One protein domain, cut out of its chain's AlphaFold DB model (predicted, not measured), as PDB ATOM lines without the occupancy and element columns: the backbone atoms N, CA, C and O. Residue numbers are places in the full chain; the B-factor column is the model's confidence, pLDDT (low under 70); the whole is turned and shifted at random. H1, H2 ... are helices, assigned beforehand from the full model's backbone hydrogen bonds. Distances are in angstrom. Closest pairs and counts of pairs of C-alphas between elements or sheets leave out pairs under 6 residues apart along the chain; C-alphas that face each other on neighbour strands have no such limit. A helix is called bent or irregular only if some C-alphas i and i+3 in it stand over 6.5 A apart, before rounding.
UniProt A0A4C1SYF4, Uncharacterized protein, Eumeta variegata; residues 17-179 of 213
ATOM      1  N   ASP A  17     229.026 190.581 215.557       78.50
ATOM      2  CA  ASP A  17     227.740 190.068 215.067       78.50
ATOM      3  C   ASP A  17     226.546 190.837 215.656       78.50
ATOM      4  O   ASP A  17     225.596 191.186 214.952       78.50
ATOM      5  N   THR A  18     226.610 191.165 216.950       77.25
ATOM      6  CA  THR A  18     225.551 191.926 217.638       77.25
ATOM      7  C   THR A  18     225.519 193.393 217.218       77.25
ATOM      8  O   THR A  18     224.441 193.984 217.155       77.25
ATOM      9  N   ARG A  19     226.678 193.979 216.876       79.50
ATOM     10  CA  ARG A  19     226.756 195.349 216.343       79.50
ATOM     11  C   ARG A  19     226.136 195.433 214.952       79.50
ATOM     12  O   ARG A  19     225.316 196.314 214.718       79.50
ATOM     13  N   ALA A  20     226.448 194.481 214.072       81.19
ATOM     14  CA  ALA A  20     225.867 194.421 212.730       81.19
ATOM     15  C   ALA A  20     224.338 194.228 212.765       81.19
ATOM     16  O   ALA A  20     223.603 194.838 211.985       81.19
ATOM     17  N   LEU A  21     223.837 193.415 213.703       81.94
ATOM     18  CA  LEU A  21     222.399 193.246 213.915       81.94
ATOM     19  C   LEU A  21     221.733 194.552 214.372       81.94
ATOM     20  O   LEU A  21     220.700 194.947 213.826       81.94
ATOM     21  N   ALA A  22     222.340 195.237 215.342       79.38
ATOM     22  CA  ALA A  22     221.839 196.499 215.873       79.38
ATOM     23  C   ALA A  22     221.829 197.615 214.814       79.38
ATOM     24  O   ALA A  22     220.854 198.360 214.704       79.38
ATOM     25  N   GLU A  23     222.860 197.691 213.974       84.56
ATOM     26  CA  GLU A  23     222.899 198.616 212.841       84.56
ATOM     27  C   GLU A  23     221.731 198.356 211.876       84.56
ATOM     28  O   GLU A  23     220.978 199.274 211.540       84.56
ATOM     29  N   ARG A  24     221.506 197.089 211.502       81.94
ATOM     30  CA  ARG A  24     220.443 196.697 210.565       81.94
ATOM     31  C   ARG A  24     219.033 196.933 211.115       81.94
ATOM     32  O   ARG A  24     218.165 197.416 210.389       81.94
ATOM     33  N   GLU A  25     218.772 196.557 212.366       82.12
ATOM     34  CA  GLU A  25     217.412 196.516 212.930       82.12
ATOM     35  C   GLU A  25     217.031 197.779 213.710       82.12
ATOM     36  O   GLU A  25     215.875 198.221 213.655       82.12
ATOM     37  N   LEU A  26     217.996 198.386 214.407       75.69
ATOM     38  CA  LEU A  26     217.793 199.568 215.247       75.69
ATOM     39  C   LEU A  26     218.272 200.862 214.585       75.69
ATOM     40  O   LEU A  26     217.943 201.933 215.094       75.69
ATOM     41  N   ARG A  27     218.972 200.785 213.440       80.12
ATOM     42  CA  ARG A  27     219.618 201.933 212.777       80.12
ATOM     43  C   ARG A  27     220.655 202.588 213.687       80.12
ATOM     44  O   ARG A  27     220.735 203.809 213.777       80.12
ATOM     45  N   GLU A  28     221.399 201.762 214.411       82.12
ATOM     46  CA  GLU A  28     222.405 202.184 215.383       82.12
ATOM     47  C   GLU A  28     223.692 202.628 214.661       82.12
ATOM     48  O   GLU A  28     224.708 201.943 214.701       82.12
ATOM     49  N   THR A  29     223.635 203.763 213.953       87.88
ATOM     50  CA  THR A  29     224.825 204.430 213.397       87.88
ATOM     51  C   THR A  29     225.424 205.379 214.438       87.88
ATOM     52  O   THR A  29     224.669 206.003 215.194       87.88
ATOM     53  N   PRO A  30     226.757 205.529 214.513       85.62
ATOM     54  CA  PRO A  30     227.394 206.338 215.554       85.62
ATOM     55  C   PRO A  30     226.934 207.805 215.543       85.62
ATOM     56  O   PRO A  30     226.882 208.436 216.599       85.62
ATOM     57  N   GLU A  31     226.544 208.344 214.389       88.44
ATOM     58  CA  GLU A  31     225.975 209.688 214.253       88.44
ATOM     59  C   GLU A  31     224.586 209.775 214.890       88.44
ATOM     60  O   GLU A  31     224.330 210.654 215.711       88.44
ATOM     61  N   ARG A  32     223.705 208.822 214.570       87.00
ATOM     62  CA  ARG A  32     222.320 208.796 215.057       87.00
ATOM     63  C   ARG A  32     222.249 208.532 216.556       87.00
ATOM     64  O   ARG A  32     221.380 209.071 217.233       87.00
ATOM     65  N   VAL A  33     223.185 207.742 217.080       87.44
ATOM     66  CA  VAL A  33     223.360 207.526 218.521       87.44
ATOM     67  C   VAL A  33     223.663 208.843 219.237       87.44
ATOM     68  O   VAL A  33     223.004 209.166 220.225       87.44
ATOM     69  N   ARG A  34     224.625 209.622 218.725       89.25
ATOM     70  CA  ARG A  34     225.008 210.919 219.306       89.25
ATOM     71  C   ARG A  34     223.864 211.927 219.235       89.25
ATOM     72  O   ARG A  34     223.525 212.515 220.257       89.25
ATOM     73  N   GLU A  35     223.238 212.055 218.066       91.81
ATOM     74  CA  GLU A  35     222.093 212.948 217.847       91.81
ATOM     75  C   GLU A  35     220.935 212.613 218.796       91.81
ATOM     76  O   GLU A  35     220.384 213.489 219.464       91.81
ATOM     77  N   ALA A  36     220.587 211.329 218.919       88.31
ATOM     78  CA  ALA A  36     219.490 210.898 219.772       88.31
ATOM     79  C   ALA A  36     219.776 211.106 221.267       88.31
ATOM     80  O   ALA A  36     218.861 211.460 222.013       88.31
ATOM     81  N   LEU A  37     221.021 210.904 221.715       90.31
ATOM     82  CA  LEU A  37     221.428 211.163 223.100       90.31
ATOM     83  C   LEU A  37     221.363 212.653 223.436       90.31
ATOM     84  O   LEU A  37     220.796 213.022 224.465       90.31
ATOM     85  N   GLU A  38     221.902 213.507 222.566       91.38
ATOM     86  CA  GLU A  38     221.868 214.959 222.744       91.38
ATOM     87  C   GLU A  38     220.425 215.464 222.787       91.38
ATOM     88  O   GLU A  38     220.012 216.111 223.755       91.38
ATOM     89  N   ARG A  39     219.611 215.049 221.813       89.88
ATOM     90  CA  ARG A  39     218.204 215.430 221.746       89.88
ATOM     91  C   ARG A  39     217.405 214.938 222.951       89.88
ATOM     92  O   ARG A  39     216.551 215.661 223.466       89.88
ATOM     93  N   LEU A  40     217.677 213.727 223.438       87.50
ATOM     94  CA  LEU A  40     217.020 213.206 224.635       87.50
ATOM     95  C   LEU A  40     217.393 214.021 225.881       87.50
ATOM     96  O   LEU A  40     216.510 214.336 226.678       87.50
ATOM     97  N   LYS A  41     218.661 214.421 226.035       88.69
ATOM     98  CA  LYS A  41     219.101 215.287 227.144       88.69
ATOM     99  C   LYS A  41     218.421 216.656 227.108       88.69
ATOM    100  O   LYS A  41     218.019 217.158 228.156       88.69
ATOM    101  N   GLU A  42     218.245 217.248 225.929       90.31
ATOM    102  CA  GLU A  42     217.480 218.494 225.774       90.31
ATOM    103  C   GLU A  42     216.026 218.335 226.232       90.31
ATOM    104  O   GLU A  42     215.543 219.119 227.054       90.31
ATOM    105  N   LEU A  43     215.347 217.283 225.765       85.75
ATOM    106  CA  LEU A  43     213.956 217.001 226.133       85.75
ATOM    107  C   LEU A  43     213.791 216.743 227.639       85.75
ATOM    108  O   LEU A  43     212.766 217.095 228.229       85.75
ATOM    109  N   LEU A  44     214.793 216.139 228.284       85.12
ATOM    110  CA  LEU A  44     214.800 215.931 229.733       85.12
ATOM    111  C   LEU A  44     214.979 217.244 230.510       85.12
ATOM    112  O   LEU A  44     214.302 217.440 231.519       85.12
ATOM    113  N   LYS A  45     215.811 218.174 230.023       84.88
ATOM    114  CA  LYS A  45     215.954 219.516 230.623       84.88
ATOM    115  C   LYS A  45     214.661 220.328 230.538       84.88
ATOM    116  O   LYS A  45     214.330 221.056 231.476       84.88
ATOM    117  N   GLU A  46     213.920 220.187 229.441       85.00
ATOM    118  CA  GLU A  46     212.610 220.821 229.264       85.00
ATOM    119  C   GLU A  46     211.556 220.224 230.218       85.00
ATOM    120  O   GLU A  46     210.754 220.943 230.822       85.00
ATOM    121  N   HIS A  47     211.575 218.904 230.415       74.44
ATOM    122  CA  HIS A  47     210.605 218.183 231.236       74.44
ATOM    123  C   HIS A  47     211.142 217.808 232.627       74.44
ATOM    124  O   HIS A  47     211.399 216.639 232.912       74.44
ATOM    125  N   LYS A  48     211.164 218.778 233.552       71.31
ATOM    126  CA  LYS A  48     211.599 218.603 234.961       71.31
ATOM    127  C   LYS A  48     210.826 217.551 235.782       71.31
ATOM    128  O   LYS A  48     211.243 217.199 236.880       71.31
ATOM    129  N   ASP A  49     209.704 217.050 235.270       69.25
ATOM    130  CA  ASP A  49     208.913 215.980 235.894       69.25
ATOM    131  C   ASP A  49     209.563 214.588 235.784       69.25
ATOM    132  O   ASP A  49     209.111 213.636 236.432       69.25
ATOM    133  N   LEU A  50     210.579 214.449 234.929       69.38
ATOM    134  CA  LEU A  50     211.292 213.205 234.672       69.38
ATOM    135  C   LEU A  50     212.659 213.254 235.355       69.38
ATOM    136  O   LEU A  50     213.542 213.993 234.941       69.38
ATOM    137  N   TYR A  51     212.830 212.453 236.405       63.25
ATOM    138  CA  TYR A  51     214.113 212.316 237.091       63.25
ATOM    139  C   TYR A  51     214.856 211.102 236.527       63.25
ATOM    140  O   TYR A  51     214.567 209.963 236.904       63.25
ATOM    141  N   PHE A  52     215.773 211.351 235.597       61.22
ATOM    142  CA  PHE A  52     216.716 210.357 235.089       61.22
ATOM    143  C   PHE A  52     218.138 210.766 235.456       61.22
ATOM    144  O   PHE A  52     218.423 211.952 235.607       61.22
ATOM    145  N   GLY A  53     219.025 209.778 235.594       65.81
ATOM    146  CA  GLY A  53     220.457 210.053 235.523       65.81
ATOM    147  C   GLY A  53     220.808 210.550 234.119       65.81
ATOM    148  O   GLY A  53     220.204 210.106 233.142       65.81
ATOM    149  N   GLU A  54     221.763 211.472 234.020       70.50
ATOM    150  CA  GLU A  54     222.251 212.006 232.736       70.50
ATOM    151  C   GLU A  54     223.248 211.061 232.035       70.50
ATOM    152  O   GLU A  54     223.808 211.411 230.995       70.50
ATOM    153  N   ASP A  55     223.461 209.869 232.602       81.75
ATOM    154  CA  ASP A  55     224.419 208.877 232.126       81.75
ATOM    155  C   ASP A  55     223.997 208.299 230.769       81.75
ATOM    156  O   ASP A  55     222.908 207.734 230.619       81.75
ATOM    157  N   ASP A  56     224.893 208.374 229.786       83.31
ATOM    158  CA  ASP A  56     224.634 207.906 228.419       83.31
ATOM    159  C   ASP A  56     224.282 206.416 228.365       83.31
ATOM    160  O   ASP A  56     223.428 206.022 227.570       83.31
ATOM    161  N   GLU A  57     224.870 205.610 229.257       80.88
ATOM    162  CA  GLU A  57     224.576 204.180 229.437       80.88
ATOM    163  C   GLU A  57     223.122 203.930 229.862       80.88
ATOM    164  O   GLU A  57     222.479 202.980 229.414       80.88
ATOM    165  N   LEU A  58     222.568 204.797 230.715       80.12
ATOM    166  CA  LEU A  58     221.175 204.690 231.142       80.12
ATOM    167  C   LEU A  58     220.237 205.122 230.020       80.12
ATOM    168  O   LEU A  58     219.232 204.458 229.765       80.12
ATOM    169  N   LEU A  59     220.576 206.204 229.318       83.06
ATOM    170  CA  LEU A  59     219.782 206.720 228.204       83.06
ATOM    171  C   LEU A  59     219.732 205.734 227.029       83.06
ATOM    172  O   LEU A  59     218.677 205.569 226.406       83.06
ATOM    173  N   THR A  60     220.818 204.998 226.774       85.25
ATOM    174  CA  THR A  60     220.859 203.958 225.732       85.25
ATOM    175  C   THR A  60     219.816 202.868 225.962       85.25
ATOM    176  O   THR A  60     219.170 202.423 225.012       85.25
ATOM    177  N   ILE A  61     219.578 202.470 227.217       82.81
ATOM    178  CA  ILE A  61     218.584 201.441 227.566       82.81
ATOM    179  C   ILE A  61     217.171 201.859 227.130       82.81
ATOM    180  O   ILE A  61     216.373 201.012 226.723       82.81
ATOM    181  N   PHE A  62     216.849 203.154 227.182       77.94
ATOM    182  CA  PHE A  62     215.547 203.672 226.753       77.94
ATOM    183  C   PHE A  62     215.481 203.923 225.244       77.94
ATOM    184  O   PHE A  62     214.429 203.718 224.635       77.94
ATOM    185  N   LEU A  63     216.597 204.315 224.624       84.12
ATOM    186  CA  LEU A  63     216.666 204.615 223.194       84.12
ATOM    187  C   LEU A  63     216.646 203.361 222.308       84.12
ATOM    188  O   LEU A  63     216.024 203.396 221.243       84.12
ATOM    189  N   ARG A  64     217.245 202.242 222.742       83.88
ATOM    190  CA  ARG A  64     217.318 201.008 221.933       83.88
ATOM    191  C   ARG A  64     215.943 200.404 221.609       83.88
ATOM    192  O   ARG A  64     215.665 200.212 220.425       83.88
ATOM    193  N   PRO A  65     215.016 200.205 222.571       78.69
ATOM    194  CA  PRO A  65     213.648 199.780 222.253       78.69
ATOM    195  C   PRO A  65     212.943 200.765 221.312       78.69
ATOM    196  O   PRO A  65     212.164 200.382 220.440       78.69
ATOM    197  N   CYS A  66     213.248 202.053 221.450       76.62
ATOM    198  CA  CYS A  66     212.671 203.118 220.647       76.62
ATOM    199  C   CYS A  66     213.369 203.324 219.296       76.62
ATOM    200  O   CYS A  66     213.073 204.325 218.654       76.62
ATOM    201  N   LYS A  67     214.259 202.428 218.835       81.69
ATOM    202  CA  LYS A  67     214.994 202.570 217.556       81.69
ATOM    203  C   LYS A  67     215.681 203.937 217.409       81.69
ATOM    204  O   LYS A  67     215.704 204.528 216.322       81.69
ATOM    205  N   TRP A  68     216.174 204.453 218.534       83.69
ATOM    206  CA  TRP A  68     216.834 205.751 218.628       83.69
ATOM    207  C   TRP A  68     215.938 206.949 218.266       83.69
ATOM    208  O   TRP A  68     216.427 207.937 217.736       83.69
ATOM    209  N   TYR A  69     214.628 206.874 218.547       83.12
ATOM    210  CA  TYR A  69     213.711 208.024 218.507       83.12
ATOM    211  C   TYR A  69     213.556 208.651 219.913       83.12
ATOM    212  O   TYR A  69     212.883 208.051 220.765       83.12
ATOM    213  N   PRO A  70     214.134 209.841 220.175       83.69
ATOM    214  CA  PRO A  70     214.132 210.478 221.498       83.69
ATOM    215  C   PRO A  70     212.729 210.768 222.045       83.69
ATOM    216  O   PRO A  70     212.438 210.508 223.212       83.69
ATOM    217  N   GLU A  71     211.814 211.234 221.197       81.81
ATOM    218  CA  GLU A  71     210.442 211.580 221.579       81.81
ATOM    219  C   GLU A  71     209.664 210.340 222.031       81.81
ATOM    220  O   GLU A  71     208.897 210.383 222.996       81.81
ATOM    221  N   SER A  72     209.902 209.210 221.361       79.88
ATOM    222  CA  SER A  72     209.310 207.922 221.732       79.88
ATOM    223  C   SER A  72     209.845 207.422 223.076       79.88
ATOM    224  O   SER A  72     209.074 206.862 223.858       79.88
ATOM    225  N   ALA A  73     211.127 207.658 223.378       81.50
ATOM    226  CA  ALA A  73     211.726 207.295 224.664       81.50
ATOM    227  C   ALA A  73     211.103 208.097 225.821       81.50
ATOM    228  O   ALA A  73     210.608 207.512 226.787       81.50
ATOM    229  N   VAL A  74     210.988 209.423 225.671       80.94
ATOM    230  CA  VAL A  74     210.292 210.291 226.644       80.94
ATOM    231  C   VAL A  74     208.850 209.830 226.860       80.94
ATOM    232  O   VAL A  74     208.341 209.805 227.987       80.94
ATOM    233  N   ALA A  75     208.171 209.446 225.781       76.75
ATOM    234  CA  ALA A  75     206.793 208.999 225.842       76.75
ATOM    235  C   ALA A  75     206.640 207.656 226.581       76.75
ATOM    236  O   ALA A  75     205.738 207.497 227.418       76.75
ATOM    237  N   LEU A  76     207.543 206.705 226.323       77.81
ATOM    238  CA  LEU A  76     207.614 205.425 227.025       77.81
ATOM    239  C   LEU A  76     207.772 205.637 228.536       77.81
ATOM    240  O   LEU A  76     207.090 204.998 229.341       77.81
ATOM    241  N   ASP A  77     208.621 206.575 228.927       79.31
ATOM    242  CA  ASP A  77     208.931 206.821 230.328       79.31
ATOM    243  C   ASP A  77     207.840 207.561 231.082       79.31
ATOM    244  O   ASP A  77     207.444 207.137 232.174       79.31
ATOM    245  N   LYS A  78     207.248 208.590 230.479       79.75
ATOM    246  CA  LYS A  78     206.055 209.226 231.043       79.75
ATOM    247  C   LYS A  78     204.892 208.226 231.175       79.75
ATOM    248  O   LYS A  78     204.132 208.291 232.141       79.75
ATOM    249  N   THR A  79     204.785 207.231 230.290       78.81
ATOM    250  CA  THR A  79     203.801 206.138 230.418       78.81
ATOM    251  C   THR A  79     204.111 205.223 231.607       78.81
ATOM    252  O   THR A  79     203.210 204.886 232.384       78.81
ATOM    253  N   LYS A  80     205.380 204.853 231.822       82.50
ATOM    254  CA  LYS A  80     205.793 204.121 233.035       82.50
ATOM    255  C   LYS A  80     205.487 204.931 234.296       82.50
ATOM    256  O   LYS A  80     204.972 204.372 235.265       82.50
ATOM    257  N   LEU A  81     205.748 206.238 234.280       84.19
ATOM    258  CA  LEU A  81     205.433 207.146 235.381       84.19
ATOM    259  C   LEU A  81     203.924 207.208 235.651       84.19
ATOM    260  O   LEU A  81     203.509 207.062 236.799       84.19
ATOM    261  N   ALA A  82     203.098 207.342 234.614       84.31
ATOM    262  CA  ALA A  82     201.641 207.306 234.727       84.31
ATOM    263  C   ALA A  82     201.146 205.976 235.323       84.31
ATOM    264  O   ALA A  82     200.294 205.979 236.211       84.31
ATOM    265  N   SER A  83     201.730 204.843 234.915       85.50
ATOM    266  CA  SER A  83     201.434 203.522 235.492       85.50
ATOM    267  C   SER A  83     201.783 203.449 236.981       85.50
ATOM    268  O   SER A  83     200.979 202.972 237.787       85.50
ATOM    269  N   LYS A  84     202.957 203.969 237.368       88.00
ATOM    270  CA  LYS A  84     203.388 204.049 238.772       88.00
ATOM    271  C   LYS A  84     202.446 204.932 239.590       88.00
ATOM    272  O   LYS A  84     201.965 204.486 240.629       88.00
ATOM    273  N   ARG A  85     202.130 206.138 239.103       88.38
ATOM    274  CA  ARG A  85     201.191 207.080 239.741       88.38
ATOM    275  C   ARG A  85     199.807 206.458 239.919       88.38
ATOM    276  O   ARG A  85     199.247 206.537 241.005       88.38
ATOM    277  N   LEU A  86     199.300 205.758 238.904       87.44
ATOM    278  CA  LEU A  86     198.040 205.021 239.001       87.44
ATOM    279  C   LEU A  86     198.112 203.878 240.027       87.44
ATOM    280  O   LEU A  86     197.150 203.622 240.743       87.44
ATOM    281  N   GLY A  87     199.253 203.191 240.126       88.50
ATOM    282  CA  GLY A  87     199.489 202.171 241.149       88.50
ATOM    283  C   GLY A  87     199.495 202.733 242.573       88.50
ATOM    284  O   GLY A  87     198.919 202.114 243.464       88.50
ATOM    285  N   VAL A  88     200.103 203.905 242.782       89.31
ATOM    286  CA  VAL A  88     200.053 204.632 244.062       89.31
ATOM    287  C   VAL A  88     198.615 205.031 244.385       89.31
ATOM    288  O   VAL A  88     198.148 204.738 245.481       89.31
ATOM    289  N   LEU A  89     197.893 205.603 243.415       89.12
ATOM    290  CA  LEU A  89     196.488 205.980 243.574       89.12
ATOM    291  C   LEU A  89     195.620 204.776 243.964       89.12
ATOM    292  O   LEU A  89     194.826 204.874 244.887       89.12
ATOM    293  N   ASN A  90     195.825 203.617 243.330       88.88
ATOM    294  CA  ASN A  90     195.085 202.396 243.656       88.88
ATOM    295  C   ASN A  90     195.294 201.933 245.105       88.88
ATOM    296  O   ASN A  90     194.364 201.432 245.720       88.88
ATOM    297  N   ARG A  91     196.506 202.083 245.651       89.94
ATOM    298  CA  ARG A  91     196.784 201.745 247.058       89.94
ATOM    299  C   ARG A  91     196.199 202.776 248.021       89.94
ATOM    300  O   ARG A  91     195.716 202.409 249.082       89.94
ATOM    301  N   ALA A  92     196.235 204.052 247.643       88.50
ATOM    302  CA  ALA A  92     195.689 205.143 248.443       88.50
ATOM    303  C   ALA A  92     194.153 205.223 248.395       88.50
ATOM    304  O   ALA A  92     193.558 205.854 249.260       88.50
ATOM    305  N   ARG A  93     193.516 204.565 247.417       87.06
ATOM    306  CA  ARG A  93     192.065 204.573 247.189       87.06
ATOM    307  C   ARG A  93     191.250 204.229 248.437       87.06
ATOM    308  O   ARG A  93     190.197 204.807 248.632       87.06
ATOM    309  N   GLN A  94     191.739 203.334 249.296       88.50
ATOM    310  CA  GLN A  94     191.045 202.967 250.539       88.50
ATOM    311  C   GLN A  94     190.942 204.107 251.571       88.50
ATOM    312  O   GLN A  94     190.163 204.001 252.509       88.50
ATOM    313  N   TYR A  95     191.733 205.171 251.414       90.50
ATOM    314  CA  TYR A  95     191.783 206.318 252.328       90.50
ATOM    315  C   TYR A  95     191.220 207.605 251.712       90.50
ATOM    316  O   TYR A  95     191.255 208.652 252.353       90.50
ATOM    317  N   LEU A  96     190.781 207.567 250.452       85.94
ATOM    318  CA  LEU A  96     190.399 208.746 249.681       85.94
ATOM    319  C   LEU A  96     188.950 208.626 249.216       85.94
ATOM    320  O   LEU A  96     188.556 207.587 248.694       85.94
ATOM    321  N   GLU A  97     188.201 209.725 249.303       85.75
ATOM    322  CA  GLU A  97     186.880 209.799 248.670       85.75
ATOM    323  C   GLU A  97     186.985 209.632 247.139       85.75
ATOM    324  O   GLU A  97     187.981 210.074 246.536       85.75
ATOM    325  N   PRO A  98     185.964 209.047 246.483       82.00
ATOM    326  CA  PRO A  98     185.956 208.832 245.033       82.00
ATOM    327  C   PRO A  98     186.230 210.106 244.217       82.00
ATOM    328  O   PRO A  98     187.017 210.084 243.265       82.00
ATOM    329  N   ASP A  99     185.683 211.247 244.640       81.75
ATOM    330  CA  ASP A  99     185.871 212.536 243.962       81.75
ATOM    331  C   ASP A  99     187.321 213.036 244.032       81.75
ATOM    332  O   ASP A  99     187.875 213.531 243.043       81.75
ATOM    333  N   HIS A 100     187.986 212.844 245.175       87.94
ATOM    334  CA  HIS A 100     189.401 213.173 245.334       87.94
ATOM    335  C   HIS A 100     190.283 212.251 244.482       87.94
ATOM    336  O   HIS A 100     191.255 212.711 243.876       87.94
ATOM    337  N   CYS A 101     189.925 210.967 244.365       84.31
ATOM    338  CA  CYS A 101     190.605 210.036 243.463       84.31
ATOM    339  C   CYS A 101     190.507 210.487 241.997       84.31
ATOM    340  O   CYS A 101     191.512 210.477 241.275       84.31
ATOM    341  N   LEU A 102     189.324 210.929 241.563       83.12
ATOM    342  CA  LEU A 102     189.087 211.471 240.224       83.12
ATOM    343  C   LEU A 102     189.879 212.754 239.967       83.12
ATOM    344  O   LEU A 102     190.481 212.901 238.898       83.12
ATOM    345  N   LEU A 103     189.923 213.660 240.941       85.19
ATOM    346  CA  LEU A 103     190.688 214.900 240.847       85.19
ATOM    347  C   LEU A 103     192.191 214.616 240.713       85.19
ATOM    348  O   LEU A 103     192.842 215.135 239.803       85.19
ATOM    349  N   LEU A 104     192.733 213.726 241.547       87.81
ATOM    350  CA  LEU A 104     194.140 213.319 241.488       87.81
ATOM    351  C   LEU A 104     194.485 212.622 240.168       87.81
ATOM    352  O   LEU A 104     195.541 212.885 239.587       87.81
ATOM    353  N   TYR A 105     193.591 211.774 239.657       86.38
ATOM    354  CA  TYR A 105     193.755 211.152 238.349       86.38
ATOM    355  C   TYR A 105     193.817 212.200 237.226       86.38
ATOM    356  O   TYR A 105     194.766 212.196 236.432       86.38
ATOM    357  N   LYS A 106     192.843 213.123 237.183       83.69
ATOM    358  CA  LYS A 106     192.768 214.208 236.190       83.69
ATOM    359  C   LYS A 106     193.987 215.130 236.247       83.69
ATOM    360  O   LYS A 106     194.468 215.541 235.200       83.69
ATOM    361  N   ALA A 107     194.515 215.407 237.437       85.81
ATOM    362  CA  ALA A 107     195.661 216.292 237.611       85.81
ATOM    363  C   ALA A 107     197.009 215.618 237.298       85.81
ATOM    364  O   ALA A 107     197.885 216.228 236.692       85.81
ATOM    365  N   ARG A 108     197.220 214.366 237.734       84.94
ATOM    366  CA  ARG A 108     198.563 213.746 237.750       84.94
ATOM    367  C   ARG A 108     198.779 212.630 236.735       84.94
ATOM    368  O   ARG A 108     199.939 212.351 236.422       84.94
ATOM    369  N   VAL A 109     197.722 211.972 236.252       83.56
ATOM    370  CA  VAL A 109     197.817 210.797 235.359       83.56
ATOM    371  C   VAL A 109     197.286 211.115 233.961       83.56
ATOM    372  O   VAL A 109     197.952 210.808 232.974       83.56
ATOM    373  N   ARG A 110     196.127 211.772 233.867       79.69
ATOM    374  CA  ARG A 110     195.468 212.112 232.599       79.69
ATOM    375  C   ARG A 110     196.315 212.966 231.637       79.69
ATOM    376  O   ARG A 110     196.355 212.587 230.469       79.69
ATOM    377  N   PRO A 111     197.051 214.012 232.071       80.19
ATOM    378  CA  PRO A 111     197.810 214.863 231.146       80.19
ATOM    379  C   PRO A 111     198.901 214.092 230.401       80.19
ATOM    380  O   PRO A 111     199.161 214.340 229.228       80.19
ATOM    381  N   HIS A 112     199.492 213.098 231.073       75.81
ATOM    382  CA  HIS A 112     200.459 212.190 230.463       75.81
ATOM    383  C   HIS A 112     199.767 211.379 229.363       75.81
ATOM    384  O   HIS A 112     200.208 211.393 228.225       75.81
ATOM    385  N   LEU A 113     198.623 210.756 229.650       69.88
ATOM    386  CA  LEU A 113     197.900 209.928 228.674       69.88
ATOM    387  C   LEU A 113     197.336 210.705 227.472       69.88
ATOM    388  O   LEU A 113     197.277 210.145 226.379       69.88
ATOM    389  N   GLU A 114     196.922 211.961 227.658       67.38
ATOM    390  CA  GLU A 114     196.377 212.805 226.584       67.38
ATOM    391  C   GLU A 114     197.463 213.315 225.636       67.38
ATOM    392  O   GLU A 114     197.301 213.195 224.423       67.38
ATOM    393  N   TYR A 115     198.600 213.782 226.164       61.97
ATOM    394  CA  TYR A 115     199.754 214.191 225.353       61.97
ATOM    395  C   TYR A 115     200.241 213.060 224.421       61.97
ATOM    396  O   TYR A 115     200.674 213.298 223.296       61.97
ATOM    397  N   PHE A 116     200.115 211.800 224.854       60.66
ATOM    398  CA  PHE A 116     200.567 210.630 224.097       60.66
ATOM    399  C   PHE A 116     199.647 210.173 222.969       60.66
ATOM    400  O   PHE A 116     200.060 209.322 222.181       60.66
ATOM    401  N   CYS A 117     198.426 210.697 222.836       56.97
ATOM    402  CA  CYS A 117     197.498 210.176 221.831       56.97
ATOM    403  C   CYS A 117     198.005 210.371 220.383       56.97
ATOM    404  O   CYS A 117     197.766 209.493 219.549       56.97
ATOM    405  N   TYR A 118     198.768 211.446 220.123       52.25
ATOM    406  CA  TYR A 118     199.363 211.773 218.821       52.25
ATOM    407  C   TYR A 118     200.657 210.996 218.541       52.25
ATOM    408  O   TYR A 118     200.783 210.369 217.495       52.25
ATOM    409  N   LEU A 119     201.588 210.961 219.502       55.16
ATOM    410  CA  LEU A 119     202.879 210.261 219.373       55.16
ATOM    411  C   LEU A 119     202.723 208.738 219.234       55.16
ATOM    412  O   LEU A 119     203.512 208.077 218.571       55.16
ATOM    413  N   TRP A 120     201.688 208.163 219.848       59.81
ATOM    414  CA  TRP A 120     201.494 206.713 219.895       59.81
ATOM    415  C   TRP A 120     200.612 206.188 218.766       59.81
ATOM    416  O   TRP A 120     200.200 205.025 218.808       59.81
ATOM    417  N   ALA A 121     200.282 207.027 217.777       55.00
ATOM    418  CA  ALA A 121     199.562 206.639 216.565       55.00
ATOM    419  C   ALA A 121     200.207 205.421 215.873       55.00
ATOM    420  O   ALA A 121     199.490 204.515 215.443       55.00
ATOM    421  N   GLU A 122     201.540 205.367 215.901       53.47
ATOM    422  CA  GLU A 122     202.381 204.449 215.121       53.47
ATOM    423  C   GLU A 122     203.322 203.586 215.986       53.47
ATOM    424  O   GLU A 122     204.205 202.900 215.473       53.47
ATOM    425  N   ALA A 123     203.152 203.603 217.312       61.50
ATOM    426  CA  ALA A 123     204.047 202.893 218.222       61.50
ATOM    427  C   ALA A 123     203.920 201.355 218.095       61.50
ATOM    428  O   ALA A 123     202.811 200.835 217.923       61.50
ATOM    429  N   PRO A 124     205.025 200.594 218.237       60.91
ATOM    430  CA  PRO A 124     204.997 199.137 218.189       60.91
ATOM    431  C   PRO A 124     204.170 198.529 219.335       60.91
ATOM    432  O   PRO A 124     204.077 199.062 220.443       60.91
ATOM    433  N   GLN A 125     203.582 197.360 219.069       59.97
ATOM    434  CA  GLN A 125     202.537 196.750 219.900       59.97
ATOM    435  C   GLN A 125     202.945 196.535 221.363       59.97
ATOM    436  O   GLN A 125     202.128 196.743 222.259       59.97
ATOM    437  N   TYR A 126     204.205 196.184 221.628       62.31
ATOM    438  CA  TYR A 126     204.703 195.971 222.988       62.31
ATOM    439  C   TYR A 126     204.734 197.264 223.823       62.31
ATOM    440  O   TYR A 126     204.474 197.217 225.026       62.31
ATOM    441  N   GLN A 127     204.975 198.427 223.200       60.47
ATOM    442  CA  GLN A 127     204.906 199.719 223.885       60.47
ATOM    443  C   GLN A 127     203.449 199.999 224.264       60.47
ATOM    444  O   GLN A 127     203.150 200.292 225.429       60.47
ATOM    445  N   LEU A 128     202.522 199.800 223.317       66.88
ATOM    446  CA  LEU A 128     201.077 199.999 223.501       66.88
ATOM    447  C   LEU A 128     200.482 199.138 224.629       66.88
ATOM    448  O   LEU A 128     199.499 199.546 225.251       66.88
ATOM    449  N   LEU A 129     201.076 197.988 224.967       69.38
ATOM    450  CA  LEU A 129     200.596 197.134 226.064       69.38
ATOM    451  C   LEU A 129     200.562 197.860 227.414       69.38
ATOM    452  O   LEU A 129     199.619 197.669 228.189       69.38
ATOM    453  N   THR A 130     201.564 198.690 227.714       68.50
ATOM    454  CA  THR A 130     201.608 199.430 228.986       68.50
ATOM    455  C   THR A 130     200.491 200.464 229.035       68.50
ATOM    456  O   THR A 130     199.753 200.524 230.021       68.50
ATOM    457  N   LEU A 131     200.296 201.197 227.938       74.38
ATOM    458  CA  LEU A 131     199.197 202.145 227.782       74.38
ATOM    459  C   LEU A 131     197.838 201.448 227.964       74.38
ATOM    460  O   LEU A 131     197.022 201.880 228.777       74.38
ATOM    461  N   HIS A 132     197.634 200.302 227.312       72.56
ATOM    462  CA  HIS A 132     196.417 199.501 227.446       72.56
ATOM    463  C   HIS A 132     196.166 199.007 228.876       72.56
ATOM    464  O   HIS A 132     195.017 198.913 229.314       72.56
ATOM    465  N   ARG A 133     197.215 198.677 229.640       76.06
ATOM    466  CA  ARG A 133     197.072 198.293 231.055       76.06
ATOM    467  C   ARG A 133     196.598 199.468 231.905       76.06
ATOM    468  O   ARG A 133     195.683 199.286 232.705       76.06
ATOM    469  N   ILE A 134     197.179 200.652 231.720       77.38
ATOM    470  CA  ILE A 134     196.768 201.870 232.437       77.38
ATOM    471  C   ILE A 134     195.313 202.196 232.099       77.38
ATOM    472  O   ILE A 134     194.494 202.378 232.993       77.38
ATOM    473  N   GLN A 135     194.972 202.159 230.815       75.31
ATOM    474  CA  GLN A 135     193.632 202.428 230.301       75.31
ATOM    475  C   GLN A 135     192.561 201.463 230.817       75.31
ATOM    476  O   GLN A 135     191.434 201.880 231.060       75.31
ATOM    477  N   ARG A 136     192.884 200.180 231.008       74.69
ATOM    478  CA  ARG A 136     191.936 199.218 231.597       74.69
ATOM    479  C   ARG A 136     191.751 199.413 233.098       74.69
ATOM    480  O   ARG A 136     190.659 199.182 233.602       74.69
ATOM    481  N   ARG A 137     192.808 199.816 233.805       80.38
ATOM    482  CA  ARG A 137     192.801 199.965 235.266       80.38
ATOM    483  C   ARG A 137     192.218 201.298 235.721       80.38
ATOM    484  O   ARG A 137     191.529 201.332 236.729       80.38
ATOM    485  N   ALA A 138     192.477 202.380 234.992       79.69
ATOM    486  CA  ALA A 138     192.097 203.725 235.409       79.69
ATOM    487  C   ALA A 138     190.582 203.904 235.653       79.69
ATOM    488  O   ALA A 138     190.243 204.415 236.715       79.69
ATOM    489  N   PRO A 139     189.665 203.403 234.801       74.31
ATOM    490  CA  PRO A 139     188.227 203.493 235.067       74.31
ATOM    491  C   PRO A 139     187.787 202.705 236.305       74.31
ATOM    492  O   PRO A 139     186.871 203.123 236.997       74.31
ATOM    493  N   ILE A 140     188.443 201.574 236.591       76.50
ATOM    494  CA  ILE A 140     188.138 200.735 237.763       76.50
ATOM    495  C   ILE A 140     188.539 201.463 239.050       76.50
ATOM    496  O   ILE A 140     187.853 201.375 240.057       76.50
ATOM    497  N   ILE A 141     189.659 202.185 239.012       77.12
ATOM    498  CA  ILE A 141     190.220 202.876 240.180       77.12
ATOM    499  C   ILE A 141     189.479 204.179 240.463       77.12
ATOM    500  O   ILE A 141     189.322 204.559 241.619       77.12
ATOM    501  N   VAL A 142     189.084 204.882 239.408       75.31
ATOM    502  CA  VAL A 142     188.519 206.228 239.495       75.31
ATOM    503  C   VAL A 142     186.993 206.208 239.622       75.31
ATOM    504  O   VAL A 142     186.429 207.195 240.069       75.31
ATOM    505  N   GLU A 143     186.336 205.103 239.247       66.56
ATOM    506  CA  GLU A 143     184.873 204.933 239.334       66.56
ATOM    507  C   GLU A 143     184.067 206.047 238.649       66.56
ATOM    508  O   GLU A 143     182.922 206.304 239.000       66.56
ATOM    509  N   ASP A 144     184.642 206.706 237.639       63.00
ATOM    510  CA  ASP A 144     183.960 207.824 236.993       63.00
ATOM    511  C   ASP A 144     182.898 207.302 235.991       63.00
ATOM    512  O   ASP A 144     183.230 206.561 235.051       63.00
ATOM    513  N   PRO A 145     181.609 207.650 236.193       52.75
ATOM    514  CA  PRO A 145     180.500 207.168 235.374       52.75
ATOM    515  C   PRO A 145     180.507 207.752 233.952       52.75
ATOM    516  O   PRO A 145     179.841 207.218 233.066       52.75
ATOM    517  N   VAL A 146     181.291 208.809 233.710       52.62
ATOM    518  CA  VAL A 146     181.441 209.524 232.433       52.62
ATOM    519  C   VAL A 146     182.845 209.304 231.851       52.62
ATOM    520  O   VAL A 146     183.394 210.153 231.147       52.62
ATOM    521  N   TRP A 147     183.448 208.134 232.093       58.50
ATOM    522  CA  TRP A 147     184.637 207.687 231.358       58.50
ATOM    523  C   TRP A 147     184.303 207.414 229.882       58.50
ATOM    524  O   TRP A 147     184.237 206.266 229.427       58.50
ATOM    525  N   ASP A 148     184.098 208.475 229.100       49.94
ATOM    526  CA  ASP A 148     183.840 208.378 227.669       49.94
ATOM    527  C   ASP A 148     185.149 208.129 226.905       49.94
ATOM    528  O   ASP A 148     185.767 209.012 226.307       49.94
ATOM    529  N   PHE A 149     185.555 206.857 226.897       47.09
ATOM    530  CA  PHE A 149     186.567 206.305 225.989       47.09
ATOM    531  C   PHE A 149     186.324 206.694 224.521       47.09
ATOM    532  O   PHE A 149     187.260 206.681 223.717       47.09
ATOM    533  N   GLY A 150     185.074 207.002 224.159       41.16
ATOM    534  CA  GLY A 150     184.660 207.364 222.818       41.16
ATOM    535  C   GLY A 150     185.237 208.691 222.344       41.16
ATOM    536  O   GLY A 150     185.532 208.797 221.163       41.16
ATOM    537  N   MET A 151     185.467 209.685 223.203       38.22
ATOM    538  CA  MET A 151     185.903 211.012 222.735       38.22
ATOM    539  C   MET A 151     187.392 211.070 222.367       38.22
ATOM    540  O   MET A 151     187.727 211.617 221.321       38.22
ATOM    541  N   ILE A 152     188.273 210.426 223.141       44.03
ATOM    542  CA  ILE A 152     189.731 210.431 222.884       44.03
ATOM    543  C   ILE A 152     190.089 209.603 221.630       44.03
ATOM    544  O   ILE A 152     191.063 209.895 220.941       44.03
ATOM    545  N   TYR A 153     189.283 208.588 221.288       39.47
ATOM    546  CA  TYR A 153     189.554 207.664 220.176       39.47
ATOM    547  C   TYR A 153     188.647 207.827 218.943       39.47
ATOM    548  O   TYR A 153     188.958 207.253 217.895       39.47
ATOM    549  N   ARG A 154     187.564 208.622 218.999       35.78
ATOM    550  CA  ARG A 154     186.687 208.890 217.833       35.78
ATOM    551  C   ARG A 154     187.427 209.595 216.689       35.78
ATOM    552  O   ARG A 154     187.029 209.438 215.539       35.78
ATOM    553  N   GLN A 155     188.527 210.292 216.979       32.38
ATOM    554  CA  GLN A 155     189.416 210.872 215.963       32.38
ATOM    555  C   GLN A 155     190.382 209.858 215.323       32.38
ATOM    556  O   GLN A 155     190.804 210.071 214.193       32.38
ATOM    557  N   ARG A 156     190.689 208.732 215.987       38.34
ATOM    558  CA  ARG A 156     191.643 207.715 215.494       38.34
ATOM    559  C   ARG A 156     190.985 206.608 214.664       38.34
ATOM    560  O   ARG A 156     191.627 206.026 213.799       38.34
ATOM    561  N   TYR A 157     189.700 206.340 214.887       36.69
ATOM    562  CA  TYR A 157     188.897 205.428 214.068       36.69
ATOM    563  C   TYR A 157     187.652 206.158 213.565       36.69
ATOM    564  O   TYR A 157     186.572 206.080 214.151       36.69
ATOM    565  N   SER A 158     187.813 206.900 212.470       30.94
ATOM    566  CA  SER A 158     186.694 207.557 211.800       30.94
ATOM    567  C   SER A 158     185.749 206.523 211.170       30.94
ATOM    568  O   SER A 158     186.139 205.731 210.316       30.94
ATOM    569  N   ARG A 159     184.485 206.578 211.610       29.62
ATOM    570  CA  ARG A 159     183.249 206.255 210.870       29.62
ATOM    571  C   ARG A 159     183.162 204.892 210.162       29.62
ATOM    572  O   ARG A 159     183.203 204.824 208.940       29.62
ATOM    573  N   ARG A 160     182.859 203.833 210.916       30.78
ATOM    574  CA  ARG A 160     181.857 202.779 210.603       30.78
ATOM    575  C   ARG A 160     181.951 201.718 211.701       30.78
ATOM    576  O   ARG A 160     183.048 201.420 212.136       30.78
ATOM    577  N   THR A 161     180.812 201.167 212.119       33.91
ATOM    578  CA  THR A 161     180.647 200.093 213.127       33.91
ATOM    579  C   THR A 161     180.559 200.528 214.596       33.91
ATOM    580  O   THR A 161     181.120 199.899 215.489       33.91
ATOM    581  N   LEU A 162     179.753 201.555 214.876       35.19
ATOM    582  CA  LEU A 162     179.008 201.612 216.139       35.19
ATOM    583  C   LEU A 162     177.817 200.644 216.030       35.19
ATOM    584  O   LEU A 162     176.717 201.050 215.674       35.19
ATOM    585  N   ILE A 163     178.049 199.355 216.291       32.12
ATOM    586  CA  ILE A 163     176.960 198.423 216.605       32.12
ATOM    587  C   ILE A 163     176.903 198.322 218.127       32.12
ATOM    588  O   ILE A 163     177.849 197.910 218.798       32.12
ATOM    589  N   ARG A 164     175.786 198.808 218.659       34.06
ATOM    590  CA  ARG A 164     175.405 198.794 220.067       34.06
ATOM    591  C   ARG A 164     175.293 197.331 220.517       34.06
ATOM    592  O   ARG A 164     174.404 196.639 220.040       34.06
ATOM    593  N   GLY A 165     176.173 196.868 221.411       34.44
ATOM    594  CA  GLY A 165     175.946 195.607 222.138       34.44
ATOM    595  C   GLY A 165     177.118 194.648 222.376       34.44
ATOM    596  O   GLY A 165     176.893 193.645 223.039       34.44
ATOM    597  N   SER A 166     178.344 194.893 221.906       34.03
ATOM    598  CA  SER A 166     179.418 193.883 222.041       34.03
ATOM    599  C   SER A 166     180.278 194.056 223.300       34.03
ATOM    600  O   SER A 166     180.667 195.170 223.670       34.03
ATOM    601  N   SER A 167     180.592 192.933 223.950       41.25
ATOM    602  CA  SER A 167     181.322 192.855 225.214       41.25
ATOM    603  C   SER A 167     182.705 193.510 225.116       41.25
ATOM    604  O   SER A 167     183.411 193.426 224.109       41.25
ATOM    605  N   ARG A 168     183.130 194.161 226.206       37.31
ATOM    606  CA  ARG A 168     184.390 194.926 226.331       37.31
ATOM    607  C   ARG A 168     185.637 194.113 225.930       37.31
ATOM    608  O   ARG A 168     186.637 194.710 225.542       37.31
ATOM    609  N   LYS A 169     185.568 192.777 226.016       31.27
ATOM    610  CA  LYS A 169     186.636 191.824 225.667       31.27
ATOM    611  C   LYS A 169     186.720 191.565 224.153       31.27
ATOM    612  O   LYS A 169     187.809 191.616 223.596       31.27
ATOM    613  N   GLU A 170     185.576 191.424 223.482       32.38
ATOM    614  CA  GLU A 170     185.471 191.187 222.028       32.38
ATOM    615  C   GLU A 170     185.976 192.383 221.214       32.38
ATOM    616  O   GLU A 170     186.613 192.232 220.172       32.38
ATOM    617  N   ARG A 171     185.752 193.596 221.733       36.12
ATOM    618  CA  ARG A 171     186.257 194.835 221.133       36.12
ATOM    619  C   ARG A 171     187.782 194.875 221.056       36.12
ATOM    620  O   ARG A 171     188.306 195.385 220.077       36.12
ATOM    621  N   ILE A 172     188.490 194.375 222.070       38.28
ATOM    622  CA  ILE A 172     189.961 194.424 222.129       38.28
ATOM    623  C   ILE A 172     190.567 193.430 221.133       38.28
ATOM    624  O   ILE A 172     191.458 193.808 220.371       38.28
ATOM    625  N   ASP A 173     190.032 192.209 221.075       36.22
ATOM    626  CA  ASP A 173     190.481 191.178 220.131       36.22
ATOM    627  C   ASP A 173     190.269 191.602 218.672       36.22
ATOM    628  O   ASP A 173     191.123 191.349 217.824       36.22
ATOM    629  N   TYR A 174     189.180 192.323 218.380       40.78
ATOM    630  CA  TYR A 174     188.927 192.890 217.054       40.78
ATOM    631  C   TYR A 174     190.017 193.880 216.607       40.78
ATOM    632  O   TYR A 174     190.497 193.794 215.476       40.78
ATOM    633  N   TYR A 175     190.444 194.803 217.476       38.28
ATOM    634  CA  TYR A 175     191.493 195.771 217.123       38.28
ATOM    635  C   TYR A 175     192.866 195.102 216.964       38.28
ATOM    636  O   TYR A 175     193.599 195.469 216.047       38.28
ATOM    637  N   LEU A 176     193.175 194.088 217.782       38.91
ATOM    638  CA  LEU A 176     194.418 193.310 217.693       38.91
ATOM    639  C   LEU A 176     194.492 192.457 216.415       38.91
ATOM    640  O   LEU A 176     195.564 192.341 215.830       38.91
ATOM    641  N   LYS A 177     193.362 191.900 215.950       40.41
ATOM    642  CA  LYS A 177     193.277 191.144 214.682       40.41
ATOM    643  C   LYS A 177     193.354 192.026 213.431       40.41
ATOM    644  O   LYS A 177     193.685 191.521 212.363       40.41
ATOM    645  N   LYS A 178     192.996 193.312 213.535       37.31
ATOM    646  CA  LYS A 178     192.906 194.245 212.396       37.31
ATOM    647  C   LYS A 178     194.208 195.007 212.130       37.31
ATOM    648  O   LYS A 178     194.459 195.385 210.988       37.31
ATOM    649  N   SER A 179     195.047 195.220 213.145       29.58
ATOM    650  CA  SER A 179     196.456 195.576 212.945       29.58
ATOM    651  C   SER A 179     197.169 194.339 212.403       29.58
ATOM    652  O   SER A 179     197.374 193.406 213.168       29.58
TER     653      SER A 179
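What this domain is: This is residues 17 to 179 of the 213 residues of an uncharacterized protein of Eumeta variegata (UniProt A0A4C1SYF4). A long helix, H4, is the spine of this model: along most of its length H5, H6 and H7 pack on it, with H4, H5 and H7 as an up-and-down bundle, each helix running against the one before it, while at its first residues H2 and H3 cross each other and pack on it. H1 lies beyond H2 and H3 with no helix touching it, and past H7 the short H8 leads into a loose loop and H9, of which residues 157 to 171 stick out. The printed part has 163 residues with nine named helices, H1 to H9 in order along the chain, and no named strand; the class is all helix. It is only just loose, close to compact, with a radius of gyration of the C-alphas of 18.5 A and spans of 51 by 40 by 25 A.

Where its parts are: H1 is residues 17 to 26, beginning at C-alpha 17 (227.740, 190.068, 215.067). H2 is residues 30 to 46, 24.8 A from first to last C-alpha, and H3 is residues 56 to 63, 10.1 A. H4, residues 70 to 95, is the longest helix, 38.3 A, from C-alpha 70 (214.132, 210.478, 221.498) to C-alpha 95 (191.783, 206.318, 252.328). H5 is residues 98 to 108, 15.4 A, and H6 is residues 110 to 119, 15.3 A. H7 is residues 125 to 142, 25.9 A. H8 is residues 149 to 153, and H9 is residues 168 to 178, 16.3 A, ending at C-alpha 178 (192.906, 194.245, 212.396). H4, H6 and H7 are only just irregular: C-alphas 91 and 94 are 6.8 A apart, 115 and 118 are 7.0 A, and 136 and 139 are 6.6 A.

How they stand to each other: H4 is the hub, touching five helices. Its residues 70 to 74 alone touch H2, at a steep tilt of 41 degrees, the same way; the closest C-alphas, of Leu 40 and Pro 70, are 5.1 A apart. H3 only just touches H4, with 3 pairs of C-alphas within 8 A, the closest those of Phe 62 and Ala 73, 5.7 A. H2 and H3 touch about perpendicular, at 90 degrees, with the closest C-alphas, of Leu 37 and Leu 59, 7.0 A apart. H4 and H5 form a helical hairpin, a shallow tilt of 19 degrees, opposite ways; the closest C-alphas are those of Arg 93 and Cys 101, 6.8 A. H4 touches H6 with residues 71 to 82 alone, closest at C-alphas of Lys 78 and His 112, 6.4 A. H4 and H7 touch at a shallow tilt of 26 degrees, the same way, with C-alphas of Ser 83 and Ile 134 closest, 5.8 A. H7 touches H5 with residues 141 to 142 alone, closest at Leu 102 and Val 142, whose C-alphas are 5.3 A apart. H8 is close to H6 but not clearly touching, and H9 touches no helix. Each O i to N i+4 pair is within hydrogen-bond range in H1, H2 and H5; the counts are 2 of 4 in H3, 20 of 22 in H4, 3 of 6 in H6, 10 of 14 in H7, 6 of 7 in H9 and 0 of 1 in H8, where 0 of 2 O i to N i+3 pairs are within range.

The domain as a whole: The two C-alphas farthest apart are those of Asp 17 and Glu 97, 56.5 A. The printed part has no cut. The link from H8 to H9, 14 residues, is long. Mean pLDDT of the printed part is 70.1; residues 49 to 53, 113 to 130 and 143 to 179 are under 70, and H9 has a mean of 37.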